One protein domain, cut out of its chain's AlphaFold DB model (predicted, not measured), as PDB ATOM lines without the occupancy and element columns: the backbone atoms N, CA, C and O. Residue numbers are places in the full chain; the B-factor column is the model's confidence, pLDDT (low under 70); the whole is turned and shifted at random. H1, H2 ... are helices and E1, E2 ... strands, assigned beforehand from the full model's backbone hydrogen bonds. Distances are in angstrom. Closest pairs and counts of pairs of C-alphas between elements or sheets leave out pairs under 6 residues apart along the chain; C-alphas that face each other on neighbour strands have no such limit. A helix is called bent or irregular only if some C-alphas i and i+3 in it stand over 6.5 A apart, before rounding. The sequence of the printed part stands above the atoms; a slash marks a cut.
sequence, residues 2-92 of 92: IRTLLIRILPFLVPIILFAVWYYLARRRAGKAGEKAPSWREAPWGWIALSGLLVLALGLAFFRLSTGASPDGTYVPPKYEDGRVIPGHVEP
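What this domain is: This is residues 2 to 92 of the 92 residues of an uncharacterized protein of Rhodospirillales bacterium (UniProt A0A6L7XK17). Going along the printed part, you see a long, thin model: a loose helical hairpin, H1b and H2, makes one part of its length, and a narrow two-stranded ribbon that bends partway makes the far part. The first arm of the bent helix H1, H1a, turns off steeply from H1b, and residues 2 to 10 stick out; in the ribbon E1 pairs with E4 and E2 with E3, and its tip, residues 80 to 85, sticks out too. The printed part has 91 residues, with two named helices and then four named strands along the chain, in two antiparallel sheets of order E1 - E4 and E2 - E3. The class is mostly helix, and the whole is extended, with a radius of gyration of the C-alphas of 23.9 A and spans of 83 by 28 by 17 A.

How they stand to each other: Look first at H1, residues 2 to 33: by its hydrogen bonds it was assigned as one helix, but it is bent, with C-alphas 12 and 15 standing 6.9 A apart. Its arms H1a, residues 2 to 12, and H1b, residues 15 to 33, stand at a steep tilt of 63 degrees. H2, residues 45 to 66, forms a helical hairpin with H1b, opposite ways at a shallow tilt of 27 degrees. They touch through residues 15 to 19 of H1b and 48 to 55 of H2 alone; the closest C-alphas are those of Pro 15 and Gly 52, 7.1 A apart. H1a and H2 are close but not clearly touching, with the closest C-alphas, those of Phe 12 and Val 55, 7.6 A apart. In H1b and H2 every O i to N i+4 pair is within hydrogen-bond range; in H1a it is 5 of 7. Farther on, E1, residues 74 to 76, is antiparallel to E4, residues 89 to 91, with N 74 and O 91 within hydrogen-bond range at 2.9 A. E2, residues 79 to 81, and E3, residues 84 to 86, form an antiparallel hairpin, with N 86 and O 79 within range at 2.8 A. E1 runs on into E2 at 45 degrees, and E3 into E4 at 47 degrees. H2 is apart from E2, E3 and E4.

Where its parts are: Find C-alpha 2 at (-37.853, 11.466, -45.265), where H1a begins; it is 15.6 A long, and H1b is 27.0 A. H2 begins at C-alpha 45, at (-58.276, 14.585, -19.510), and is 31.2 A long. E1 to E4 have three residues each; E4 ends at C-alpha 91, at (-28.188, -17.917, -33.730).

The domain as a whole: The two C-alphas farthest apart, those of Gly 34 and Asp 82, are 82.7 A apart. The printed part has no cut; the link from H1 to H2, 11 residues, is long. Mean pLDDT of the printed part is 77.4, and residues 30 to 41 and 67 to 72 are under 70.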
ATOM      1  N   ILE A   2     -36.588  10.837 -45.719       82.06
ATOM      2  CA  ILE A   2     -37.853  11.466 -45.265       82.06
ATOM      3  C   ILE A   2     -39.033  10.478 -45.154       82.06
ATOM      4  O   ILE A   2     -39.766  10.502 -44.175       82.06
ATOM      5  N   ARG A   3     -39.162   9.535 -46.101       77.75
ATOM      6  CA  ARG A   3     -40.209   8.495 -46.112       77.75
ATOM      7  C   ARG A   3     -40.193   7.622 -44.853       77.75
ATOM      8  O   ARG A   3     -41.235   7.378 -44.261       77.75
ATOM      9  N   THR A   4     -39.013   7.170 -44.440       73.94
ATOM     10  CA  THR A   4     -38.829   6.329 -43.248       73.94
ATOM     11  C   THR A   4     -39.159   7.098 -41.973       73.94
ATOM     12  O   THR A   4     -39.743   6.553 -41.044       73.94
ATOM     13  N   LEU A   5     -38.792   8.376 -41.951       76.31
ATOM     14  CA  LEU A   5     -39.026   9.275 -40.830       76.31
ATOM     15  C   LEU A   5     -40.529   9.560 -40.674       76.31
ATOM     16  O   LEU A   5     -41.065   9.412 -39.581       76.31
ATOM     17  N   LEU A   6     -41.229   9.830 -41.781       78.31
ATOM     18  CA  LEU A   6     -42.686   9.975 -41.812       78.31
ATOM     19  C   LEU A   6     -43.390   8.699 -41.344       78.31
ATOM     20  O   LEU A   6     -44.204   8.765 -40.440       78.31
ATOM     21  N   ILE A   7     -43.044   7.526 -41.874       76.38
ATOM     22  CA  ILE A   7     -43.710   6.264 -41.496       76.38
ATOM     23  C   ILE A   7     -43.531   5.927 -40.005       76.38
ATOM     24  O   ILE A   7     -44.412   5.308 -39.417       76.38
ATOM     25  N   ARG A   8     -42.423   6.344 -39.380       76.31
ATOM     26  CA  ARG A   8     -42.152   6.096 -37.953       76.31
ATOM     27  C   ARG A   8     -42.787   7.131 -37.026       76.31
ATOM     28  O   ARG A   8     -43.285   6.765 -35.969       76.31
ATOM     29  N   ILE A   9     -42.767   8.410 -37.404       77.38
ATOM     30  CA  ILE A   9     -43.250   9.511 -36.553       77.38
ATOM     31  C   ILE A   9     -44.745   9.772 -36.750       77.38
ATOM     32  O   ILE A   9     -45.437  10.143 -35.805       77.38
ATOM     33  N   LEU A  10     -45.279   9.554 -37.952       77.69
ATOM     34  CA  LEU A  10     -46.687   9.803 -38.249       77.69
ATOM     35  C   LEU A  10     -47.633   9.010 -37.325       77.69
ATOM     36  O   LEU A  10     -48.517   9.648 -36.762       77.69
ATOM     37  N   PRO A  11     -47.443   7.697 -37.061       73.50
ATOM     38  CA  PRO A  11     -48.304   6.948 -36.140       73.50
ATOM     39  C   PRO A  11     -48.280   7.504 -34.712       73.50
ATOM     40  O   PRO A  11     -49.302   7.505 -34.033       73.50
ATOM     41  N   PHE A  12     -47.130   8.027 -34.280       74.50
ATOM     42  CA  PHE A  12     -46.985   8.694 -32.987       74.50
ATOM     43  C   PHE A  12     -47.732  10.038 -32.941       74.50
ATOM     44  O   PHE A  12     -48.318  10.386 -31.919       74.50
ATOM     45  N   LEU A  13     -47.763  10.783 -34.050       79.94
ATOM     46  CA  LEU A  13     -48.465  12.068 -34.144       79.94
ATOM     47  C   LEU A  13     -49.982  11.933 -34.349       79.94
ATOM     48  O   LEU A  13     -50.718  12.845 -33.977       79.94
ATOM     49  N   VAL A  14     -50.465  10.821 -34.912       79.56
ATOM     50  CA  VAL A  14     -51.896  10.573 -35.178       79.56
ATOM     51  C   VAL A  14     -52.811  10.886 -33.982       79.56
ATOM     52  O   VAL A  14     -53.747  11.663 -34.178       79.56
ATOM     53  N   PRO A  15     -52.591  10.381 -32.749       73.19
ATOM     54  CA  PRO A  15     -53.486  10.684 -31.626       73.19
ATOM     55  C   PRO A  15     -53.488  12.164 -31.229       73.19
ATOM     56  O   PRO A  15     -54.540  12.712 -30.905       73.19
ATOM     57  N   ILE A  16     -52.331  12.829 -31.304       78.62
ATOM     58  CA  ILE A  16     -52.196  14.260 -30.999       78.62
ATOM     59  C   ILE A  16     -52.989  15.080 -32.023       78.62
ATOM     60  O   ILE A  16     -53.742  15.981 -31.654       78.62
ATOM     61  N   ILE A  17     -52.859  14.737 -33.307       83.69
ATOM     62  CA  ILE A  17     -53.567  15.405 -34.403       83.69
ATOM     63  C   ILE A  17     -55.077  15.178 -34.280       83.69
ATOM     64  O   ILE A  17     -55.839  16.138 -34.375       83.69
ATOM     65  N   LEU A  18     -55.523  13.945 -34.023       80.19
ATOM     66  CA  LEU A  18     -56.943  13.630 -33.841       80.19
ATOM     67  C   LEU A  18     -57.557  14.422 -32.680       80.19
ATOM     68  O   LEU A  18     -58.630  15.007 -32.839       80.19
ATOM     69  N   PHE A  19     -56.857  14.504 -31.545       74.06
ATOM     70  CA  PHE A  19     -57.304  15.303 -30.407       74.06
ATOM     71  C   PHE A  19     -57.369  16.800 -30.743       74.06
ATOM     72  O   PHE A  19     -58.382  17.449 -30.474       74.06
ATOM     73  N   ALA A  20     -56.326  17.348 -31.371       79.81
ATOM     74  CA  ALA A  20     -56.277  18.757 -31.757       79.81
ATOM     75  C   ALA A  20     -57.400  19.125 -32.741       79.81
ATOM     76  O   ALA A  20     -58.048  20.163 -32.583       79.81
ATOM     77  N   VAL A  21     -57.673  18.256 -33.719       84.88
ATOM     78  CA  VAL A  21     -58.769  18.425 -34.683       84.88
ATOM     79  C   VAL A  21     -60.120  18.386 -33.976       84.88
ATOM     80  O   VAL A  21     -60.936  19.285 -34.188       84.88
ATOM     81  N   TRP A  22     -60.359  17.402 -33.107       80.81
ATOM     82  CA  TRP A  22     -61.601  17.323 -32.334       80.81
ATOM     83  C   TRP A  22     -61.815  18.577 -31.476       80.81
ATOM     84  O   TRP A  22     -62.882  19.190 -31.540       80.81
ATOM     85  N   TYR A  23     -60.787  19.016 -30.746       76.62
ATOM     86  CA  TYR A  23     -60.849  20.202 -29.889       76.62
ATOM     87  C   TYR A  23     -61.128  21.481 -30.690       76.62
ATOM     88  O   TYR A  23     -61.979  22.294 -30.311       76.62
ATOM     89  N   TYR A  24     -60.461  21.647 -31.834       81.62
ATOM     90  CA  TYR A  24     -60.691  22.767 -32.744       81.62
ATOM     91  C   TYR A  24     -62.135  22.787 -33.266       81.62
ATOM     92  O   TYR A  24     -62.797  23.829 -33.230       81.62
ATOM     93  N   LEU A  25     -62.654  21.636 -33.706       80.75
ATOM     94  CA  LEU A  25     -64.027  21.507 -34.195       80.75
ATOM     95  C   LEU A  25     -65.061  21.763 -33.092       80.75
ATOM     96  O   LEU A  25     -66.060  22.439 -33.350       80.75
ATOM     97  N   ALA A  26     -64.819  21.280 -31.872       75.69
ATOM     98  CA  ALA A  26     -65.688  21.498 -30.718       75.69
ATOM     99  C   ALA A  26     -65.781  22.988 -30.350       75.69
ATOM    100  O   ALA A  26     -66.881  23.526 -30.222       75.69
ATOM    101  N   ARG A  27     -64.644  23.700 -30.292       73.31
ATOM    102  CA  ARG A  27     -64.628  25.158 -30.061       73.31
ATOM    103  C   ARG A  27     -65.331  25.933 -31.170       73.31
ATOM    104  O   ARG A  27     -66.062  26.880 -30.889       73.31
ATOM    105  N   ARG A  28     -65.143  25.526 -32.430       75.56
ATOM    106  CA  ARG A  28     -65.789  26.175 -33.577       75.56
ATOM    107  C   ARG A  28     -67.307  25.962 -33.588       75.56
ATOM    108  O   ARG A  28     -68.025  26.854 -34.030       75.56
ATOM    109  N   ARG A  29     -67.798  24.813 -33.111       71.31
ATOM    110  CA  ARG A  29     -69.237  24.546 -32.927       71.31
ATOM    111  C   ARG A  29     -69.839  25.407 -31.819       71.31
ATOM    112  O   ARG A  29     -70.828  26.080 -32.086       71.31
ATOM    113  N   ALA A  30     -69.204  25.467 -30.649       66.56
ATOM    114  CA  ALA A  30     -69.684  26.279 -29.527       66.56
ATOM    115  C   ALA A  30     -69.803  27.771 -29.897       66.56
ATOM    116  O   ALA A  30     -70.837  28.393 -29.668       66.56
ATOM    117  N   GLY A  31     -68.803  28.318 -30.603       64.81
ATOM    118  CA  GLY A  31     -68.836  29.707 -31.081       64.81
ATOM    119  C   GLY A  31     -69.940  30.015 -32.103       64.81
ATOM    120  O   GLY A  31     -70.340  31.167 -32.225       64.81
ATOM    121  N   LYS A  32     -70.453  29.009 -32.828       64.25
ATOM    122  CA  LYS A  32     -71.580  29.166 -33.768       64.25
ATOM    123  C   LYS A  32     -72.949  28.980 -33.110       64.25
ATOM    124  O   LYS A  32     -73.924  29.519 -33.618       64.25
ATOM    125  N   ALA A  33     -73.020  28.211 -32.025       67.75
ATOM    126  CA  ALA A  33     -74.258  27.911 -31.307       67.75
ATOM    127  C   ALA A  33     -74.572  28.910 -30.176       67.75
ATOM    128  O   ALA A  33     -75.630  28.821 -29.565       67.75
ATOM    129  N   GLY A  34     -73.664  29.851 -29.875       59.38
ATOM    130  CA  GLY A  34     -73.794  30.746 -28.717       59.38
ATOM    131  C   GLY A  34     -73.599  30.034 -27.372       59.38
ATOM    132  O   GLY A  34     -73.831  30.619 -26.317       59.38
ATOM    133  N   GLU A  35     -73.162  28.775 -27.402       63.72
ATOM    134  CA  GLU A  35     -72.860  27.979 -26.219       63.72
ATOM    135  C   GLU A  35     -71.489  28.365 -25.653       63.72
ATOM    136  O   GLU A  35     -70.578  28.780 -26.379       63.72
ATOM    137  N   LYS A  36     -71.316  28.215 -24.333       61.88
ATOM    138  CA  LYS A  36     -70.015  28.441 -23.695       61.88
ATOM    139  C   LYS A  36     -68.975  27.528 -24.340       61.88
ATOM    140  O   LYS A  36     -69.139  26.312 -24.386       61.88
ATOM    141  N   ALA A  37     -67.892  28.129 -24.830       63.94
ATOM    142  CA  ALA A  37     -66.766  27.367 -25.342       63.94
ATOM    143  C   ALA A  37     -66.234  26.442 -24.233       63.94
ATOM    144  O   ALA A  37     -66.064  26.919 -23.107       63.94
ATOM    145  N   PRO A  38     -65.953  25.161 -24.533       65.12
ATOM    146  CA  PRO A  38     -65.475  24.224 -23.527       65.12
ATOM    147  C   PRO A  38     -64.196  24.763 -22.888       65.12
ATOM    148  O   PRO A  38     -63.226  25.106 -23.582       65.12
ATOM    149  N   SER A  39     -64.216  24.877 -21.561       66.56
ATOM    150  CA  SER A  39     -63.067  25.345 -20.794       66.56
ATOM    151  C   SER A  39     -61.945  24.314 -20.872       66.56
ATOM    152  O   SER A  39     -62.186  23.110 -20.871       66.56
ATOM    153  N   TRP A  40     -60.688  24.763 -20.874       64.12
ATOM    154  CA  TRP A  40     -59.532  23.860 -20.792       64.12
ATOM    155  C   TRP A  40     -59.594  22.941 -19.559       64.12
ATOM    156  O   TRP A  40     -59.121  21.808 -19.587       64.12
ATOM    157  N   ARG A  41     -60.232  23.404 -18.477       69.44
ATOM    158  CA  ARG A  41     -60.460  22.608 -17.261       69.44
ATOM    159  C   ARG A  41     -61.524  21.520 -17.420       69.44
ATOM    160  O   ARG A  41     -61.482  20.549 -16.679       69.44
ATOM    161  N   GLU A  42     -62.436  21.670 -18.372       71.69
ATOM    162  CA  GLU A  42     -63.509  20.709 -18.671       71.69
ATOM    163  C   GLU A  42     -63.096  19.711 -19.758       71.69
ATOM    164  O   GLU A  42     -63.872  18.830 -20.127       71.69
ATOM    165  N   ALA A  43     -61.875  19.842 -20.290       71.38
ATOM    166  CA  ALA A  43     -61.363  18.892 -21.258       71.38
ATOM    167  C   ALA A  43     -61.376  17.472 -20.655       71.38
ATOM    168  O   ALA A  43     -61.077  17.297 -19.470       71.38
ATOM    169  N   PRO A  44     -61.708  16.440 -21.449       75.88
ATOM    170  CA  PRO A  44     -61.820  15.067 -20.973       75.88
ATOM    171  C   PRO A  44     -60.431  14.439 -20.760       75.88
ATOM    172  O   PRO A  44     -60.046  13.493 -21.447       75.88
ATOM    173  N   TRP A  45     -59.663  14.963 -19.801       78.56
ATOM    174  CA  TRP A  45     -58.276  14.585 -19.510       78.56
ATOM    175  C   TRP A  45     -58.083  13.083 -19.326       78.56
ATOM    176  O   TRP A  45     -57.098  12.537 -19.815       78.56
ATOM    177  N   GLY A  46     -59.049  12.402 -18.701       80.38
ATOM    178  CA  GLY A  46     -59.029  10.946 -18.549       80.38
ATOM    179  C   GLY A  46     -59.031  10.205 -19.890       80.38
ATOM    180  O   GLY A  46     -58.238   9.290 -20.084       80.38
ATOM    181  N   TRP A  47     -59.851  10.643 -20.849       76.12
ATOM    182  CA  TRP A  47     -59.892  10.053 -22.192       76.12
ATOM    183  C   TRP A  47     -58.629  10.367 -23.000       76.12
ATOM    184  O   TRP A  47     -58.138   9.517 -23.744       76.12
ATOM    185  N   ILE A  48     -58.058  11.560 -22.823       74.19
ATOM    186  CA  ILE A  48     -56.784  11.943 -23.447       74.19
ATOM    187  C   ILE A  48     -55.651  11.059 -22.912       74.19
ATOM    188  O   ILE A  48     -54.913  10.466 -23.692       74.19
ATOM    189  N   ALA A  49     -55.550  10.907 -21.591       80.69
ATOM    190  CA  ALA A  49     -54.555  10.045 -20.962       80.69
ATOM    191  C   ALA A  49     -54.724   8.577 -21.385       80.69
ATOM    192  O   ALA A  49     -53.746   7.930 -21.759       80.69
ATOM    193  N   LEU A  50     -55.961   8.067 -21.397       83.75
ATOM    194  CA  LEU A  50     -56.261   6.694 -21.805       83.75
ATOM    195  C   LEU A  50     -55.902   6.438 -23.274       83.75
ATOM    196  O   LEU A  50     -55.303   5.414 -23.591       83.75
ATOM    197  N   SER A  51     -56.231   7.370 -24.170       76.69
ATOM    198  CA  SER A  51     -55.874   7.251 -25.588       76.69
ATOM    199  C   SER A  51     -54.360   7.300 -25.809       76.69
ATOM    200  O   SER A  51     -53.838   6.500 -26.583       76.69
ATOM    201  N   GLY A  52     -53.639   8.156 -25.077       78.56
ATOM    202  CA  GLY A  52     -52.175   8.173 -25.082       78.56
ATOM    203  C   GLY A  52     -51.574   6.849 -24.604       78.56
ATOM    204  O   GLY A  52     -50.677   6.309 -25.252       78.56
ATOM    205  N   LEU A  53     -52.114   6.284 -23.520       86.75
ATOM    206  CA  LEU A  53     -51.691   4.985 -22.991       86.75
ATOM    207  C   LEU A  53     -51.948   3.847 -23.989       86.75
ATOM    208  O   LEU A  53     -51.079   3.002 -24.190       86.75
ATOM    209  N   LEU A  54     -53.111   3.842 -24.647       84.25
ATOM    210  CA  LEU A  54     -53.445   2.850 -25.672       84.25
ATOM    211  C   LEU A  54     -52.490   2.922 -26.864       84.25
ATOM    212  O   LEU A  54     -52.012   1.888 -27.323       84.25
ATOM    213  N   VAL A  55     -52.165   4.124 -27.346       81.62
ATOM    214  CA  VAL A  55     -51.204   4.292 -28.448       81.62
ATOM    215  C   VAL A  55     -49.819   3.804 -28.037       81.62
ATOM    216  O   VAL A  55     -49.168   3.110 -28.817       81.62
ATOM    217  N   LEU A  56     -49.376   4.122 -26.817       83.00
ATOM    218  CA  LEU A  56     -48.103   3.636 -26.287       83.00
ATOM    219  C   LEU A  56     -48.071   2.102 -26.246       83.00
ATOM    220  O   LEU A  56     -47.128   1.497 -26.754       83.00
ATOM    221  N   ALA A  57     -49.114   1.472 -25.701       86.31
ATOM    222  CA  ALA A  57     -49.221   0.018 -25.619       86.31
ATOM    223  C   ALA A  57     -49.206  -0.640 -27.009       86.31
ATOM    224  O   ALA A  57     -48.464  -1.598 -27.234       86.31
ATOM    225  N   LEU A  58     -49.965  -0.095 -27.964       83.88
ATOM    226  CA  LEU A  58     -49.979  -0.571 -29.349       83.88
ATOM    227  C   LEU A  58     -48.623  -0.382 -30.037       83.88
ATOM    228  O   LEU A  58     -48.185  -1.268 -30.768       83.88
ATOM    229  N   GLY A  59     -47.933   0.731 -29.782       82.12
ATOM    230  CA  GLY A  59     -46.591   0.989 -30.305       82.12
ATOM    231  C   GLY A  59     -45.562  -0.023 -29.801       82.12
ATOM    232  O   GLY A  59     -44.777  -0.544 -30.592       82.12
ATOM    233  N   LEU A  60     -45.608  -0.357 -28.508       84.06
ATOM    234  CA  LEU A  60     -44.756  -1.390 -27.911       84.06
ATOM    235  C   LEU A  60     -45.067  -2.782 -28.473       84.06
ATOM    236  O   LEU A  60     -44.149  -3.508 -28.851       84.06
ATOM    237  N   ALA A  61     -46.350  -3.138 -28.587       83.06
ATOM    238  CA  ALA A  61     -46.773  -4.405 -29.181       83.06
ATOM    239  C   ALA A  61     -46.314  -4.521 -30.644       83.06
ATOM    240  O   ALA A  61     -45.744  -5.537 -31.040       83.06
ATOM    241  N   PHE A  62     -46.480  -3.457 -31.432       82.12
ATOM    242  CA  PHE A  62     -45.991  -3.398 -32.807       82.12
ATOM    243  C   PHE A  62     -44.471  -3.580 -32.878       82.12
ATOM    244  O   PHE A  62     -43.987  -4.362 -33.696       82.12
ATOM    245  N   PHE A  63     -43.706  -2.913 -32.008       80.94
ATOM    246  CA  PHE A  63     -42.252  -3.081 -31.943       80.94
ATOM    247  C   PHE A  63     -41.858  -4.521 -31.618       80.94
ATOM    248  O   PHE A  63     -40.987  -5.079 -32.285       80.94
ATOM    249  N   ARG A  64     -42.534  -5.142 -30.647       79.31
ATOM    250  CA  ARG A  64     -42.292  -6.535 -30.255       79.31
ATOM    251  C   ARG A  64     -42.556  -7.523 -31.391       79.31
ATOM    252  O   ARG A  64     -41.850  -8.524 -31.483       79.31
ATOM    253  N   LEU A  65     -43.568  -7.265 -32.216       79.56
ATOM    254  CA  LEU A  65     -43.951  -8.130 -33.334       79.56
ATOM    255  C   LEU A  65     -43.110  -7.884 -34.596       79.56
ATOM    256  O   LEU A  65     -42.880  -8.810 -35.363       79.56
ATOM    257  N   SER A  66     -42.655  -6.648 -34.821       76.62
ATOM    258  CA  SER A  66     -41.881  -6.271 -36.015       76.62
ATOM    259  C   SER A  66     -40.371  -6.452 -35.853       76.62
ATOM    260  O   SER A  66     -39.673  -6.691 -36.837       76.62
ATOM    261  N   THR A  67     -39.855  -6.364 -34.626       67.88
ATOM    262  CA  THR A  67     -38.430  -6.536 -34.323       67.88
ATOM    263  C   THR A  67     -38.210  -7.984 -33.890       67.88
ATOM    264  O   THR A  67     -38.184  -8.306 -32.708       67.88
ATOM    265  N   GLY A  68     -38.151  -8.882 -34.873       55.88
ATOM    266  CA  GLY A  68     -38.081 -10.336 -34.697       55.88
ATOM    267  C   GLY A  68     -36.724 -10.878 -34.236       55.88
ATOM    268  O   GLY A  68     -36.258 -11.862 -34.798       55.88
ATOM    269  N   ALA A  69     -36.070 -10.253 -33.254       62.19
ATOM    270  CA  ALA A  69     -34.947 -10.901 -32.580       62.19
ATOM    271  C   ALA A  69     -35.511 -11.919 -31.579       62.19
ATOM    272  O   ALA A  69     -36.255 -11.538 -30.670       62.19
ATOM    273  N   SER A  70     -35.201 -13.205 -31.767       60.47
ATOM    274  CA  SER A  70     -35.523 -14.246 -30.788       60.47
ATOM    275  C   SER A  70     -34.902 -13.861 -29.440       60.47
ATOM    276  O   SER A  70     -33.690 -13.649 -29.391       60.47
ATOM    277  N   PRO A  71     -35.692 -13.743 -28.354       64.00
ATOM    278  CA  PRO A  71     -35.156 -13.464 -27.020       64.00
ATOM    279  C   PRO A  71     -34.140 -14.516 -26.556       64.00
ATOM    280  O   PRO A  71     -33.272 -14.206 -25.748       64.00
ATOM    281  N   ASP A  72     -34.249 -15.728 -27.104       68.56
ATOM    282  CA  ASP A  72     -33.466 -16.909 -26.731       68.56
ATOM    283  C   ASP A  72     -32.228 -17.122 -27.616       68.56
ATOM    284  O   ASP A  72     -31.550 -18.141 -27.508       68.56
ATOM    285  N   GLY A  73     -31.921 -16.171 -28.502       73.88
ATOM    286  CA  GLY A  73     -30.828 -16.334 -29.447       73.88
ATOM    287  C   GLY A  73     -29.455 -16.320 -28.769       73.88
ATOM    288  O   GLY A  73     -29.133 -15.417 -27.990       73.88
ATOM    289  N   THR A  74     -28.610 -17.298 -29.093       81.94
ATOM    290  CA  THR A  74     -27.240 -17.358 -28.574       81.94
ATOM    291  C   THR A  74     -26.360 -16.400 -29.364       81.94
ATOM    292  O   THR A  74     -26.225 -16.501 -30.586       81.94
ATOM    293  N   TYR A  75     -25.751 -15.440 -28.667       85.00
ATOM    294  CA  TYR A  75     -24.800 -14.527 -29.290       85.00
ATOM    295  C   TYR A  75     -23.506 -15.266 -29.639       85.00
ATOM    296  O   TYR A  75     -22.784 -15.727 -28.751       85.00
ATOM    297  N   VAL A  76     -23.191 -15.328 -30.931       88.25
ATOM    298  CA  VAL A  76     -21.924 -15.848 -31.438       88.25
ATOM    299  C   VAL A  76     -20.987 -14.661 -31.671       88.25
ATOM    300  O   VAL A  76     -21.261 -13.820 -32.535       88.25
ATOM    301  N   PRO A  77     -19.887 -14.541 -30.903       89.75
ATOM    302  CA  PRO A  77     -18.952 -13.440 -31.067       89.75
ATOM    303  C   PRO A  77     -18.234 -13.521 -32.424       89.75
ATOM    304  O   PRO A  77     -18.042 -14.618 -32.954       89.75
ATOM    305  N   PRO A  78     -17.801 -12.375 -32.977       89.88
ATOM    306  CA  PRO A  78     -17.027 -12.344 -34.209       89.88
ATOM    307  C   PRO A  78     -15.740 -13.162 -34.068       89.88
ATOM    308  O   PRO A  78     -15.044 -13.076 -33.052       89.88
ATOM    309  N   LYS A  79     -15.417 -13.940 -35.104       89.94
ATOM    310  CA  LYS A  79     -14.225 -14.796 -35.158       89.94
ATOM    311  C   LYS A  79     -13.331 -14.390 -36.317       89.94
ATOM    312  O   LYS A  79     -13.801 -13.887 -37.334       89.94
ATOM    313  N   TYR A  80     -12.035 -14.608 -36.153       89.38
ATOM    314  CA  TYR A  80     -11.059 -14.429 -37.217       89.38
ATOM    315  C   TYR A  80     -10.576 -15.805 -37.669       89.38
ATOM    316  O   TYR A  80      -9.891 -16.488 -36.911       89.38
ATOM    317  N   GLU A  81     -10.953 -16.211 -38.877       89.38
ATOM    318  CA  GLU A  81     -10.582 -17.496 -39.482       89.38
ATOM    319  C   GLU A  81     -10.066 -17.248 -40.905       89.38
ATOM    320  O   GLU A  81     -10.594 -16.405 -41.632       89.38
ATOM    321  N   ASP A  82      -8.979 -17.931 -41.279       81.81
ATOM    322  CA  ASP A  82      -8.361 -17.882 -42.615       81.81
ATOM    323  C   ASP A  82      -8.117 -16.468 -43.176       81.81
ATOM    324  O   ASP A  82      -8.316 -16.177 -44.357       81.81
ATOM    325  N   GLY A  83      -7.678 -15.550 -42.309       90.75
ATOM    326  CA  GLY A  83      -7.357 -14.176 -42.700       90.75
ATOM    327  C   GLY A  83      -8.578 -13.280 -42.935       90.75
ATOM    328  O   GLY A  83      -8.433 -12.189 -43.488       90.75
ATOM    329  N   ARG A  84      -9.782 -13.717 -42.545       86.88
ATOM    330  CA  ARG A  84     -11.028 -12.952 -42.677       86.88
ATOM    331  C   ARG A  84     -11.729 -12.802 -41.332       86.88
ATOM    332  O   ARG A  84     -11.765 -13.717 -40.516       86.88
ATOM    333  N   VAL A  85     -12.325 -11.629 -41.121       88.25
ATOM    334  CA  VAL A  85     -13.203 -11.372 -39.973       88.25
ATOM    335  C   VAL A  85     -14.600 -11.878 -40.320       88.25
ATOM    336  O   VAL A  85     -15.256 -11.332 -41.209       88.25
ATOM    337  N   ILE A  86     -15.061 -12.896 -39.603       90.00
ATOM    338  CA  ILE A  86     -16.443 -13.363 -39.626       90.00
ATOM    339  C   ILE A  86     -17.222 -12.519 -38.603       90.00
ATOM    340  O   ILE A  86     -16.892 -12.550 -37.413       90.00
ATOM    341  N   PRO A  87     -18.213 -11.716 -39.034       88.06
ATOM    342  CA  PRO A  87     -18.977 -10.862 -38.135       88.06
ATOM    343  C   PRO A  87     -19.830 -11.693 -37.172       88.06
ATOM    344  O   PRO A  87     -20.350 -12.746 -37.536       88.06
ATOM    345  N   GLY A  88     -19.984 -11.193 -35.945       87.06
ATOM    346  CA  GLY A  88     -20.832 -11.828 -34.944       87.06
ATOM    347  C   GLY A  88     -22.299 -11.801 -35.365       87.06
ATOM    348  O   GLY A  88     -22.767 -10.838 -35.979       87.06
ATOM    349  N   HIS A  89     -23.023 -12.853 -35.016       85.44
ATOM    350  CA  HIS A  89     -24.451 -12.981 -35.273       85.44
ATOM    351  C   HIS A  89     -25.147 -13.615 -34.073       85.44
ATOM    352  O   HIS A  89     -24.515 -14.154 -33.168       85.44
ATOM    353  N   VAL A  90     -26.472 -13.558 -34.072       84.81
ATOM    354  CA  VAL A  90     -27.303 -14.246 -33.087       84.81
ATOM    355  C   VAL A  90     -27.884 -15.477 -33.773       84.81
ATOM    356  O   VAL A  90     -28.589 -15.329 -34.772       84.81
ATOM    357  N   GLU A  91     -27.546 -16.670 -33.286       79.62
ATOM    358  CA  GLU A  91     -28.188 -17.917 -33.730       79.62
ATOM    359  C   GLU A  91     -29.508 -18.111 -32.966       79.62
ATOM    360  O   GLU A  91     -29.538 -17.797 -31.774       79.62
ATOM    361  N   PRO A  92     -30.597 -18.542 -33.630       72.69
ATOM    362  CA  PRO A  92     -31.905 -18.747 -33.005       72.69
ATOM    363  C   PRO A  92     -31.960 -19.949 -32.058       72.69
ATOM    364  O   PRO A  92     -31.173 -20.904 -32.243       72.69
TER     365      PRO A  92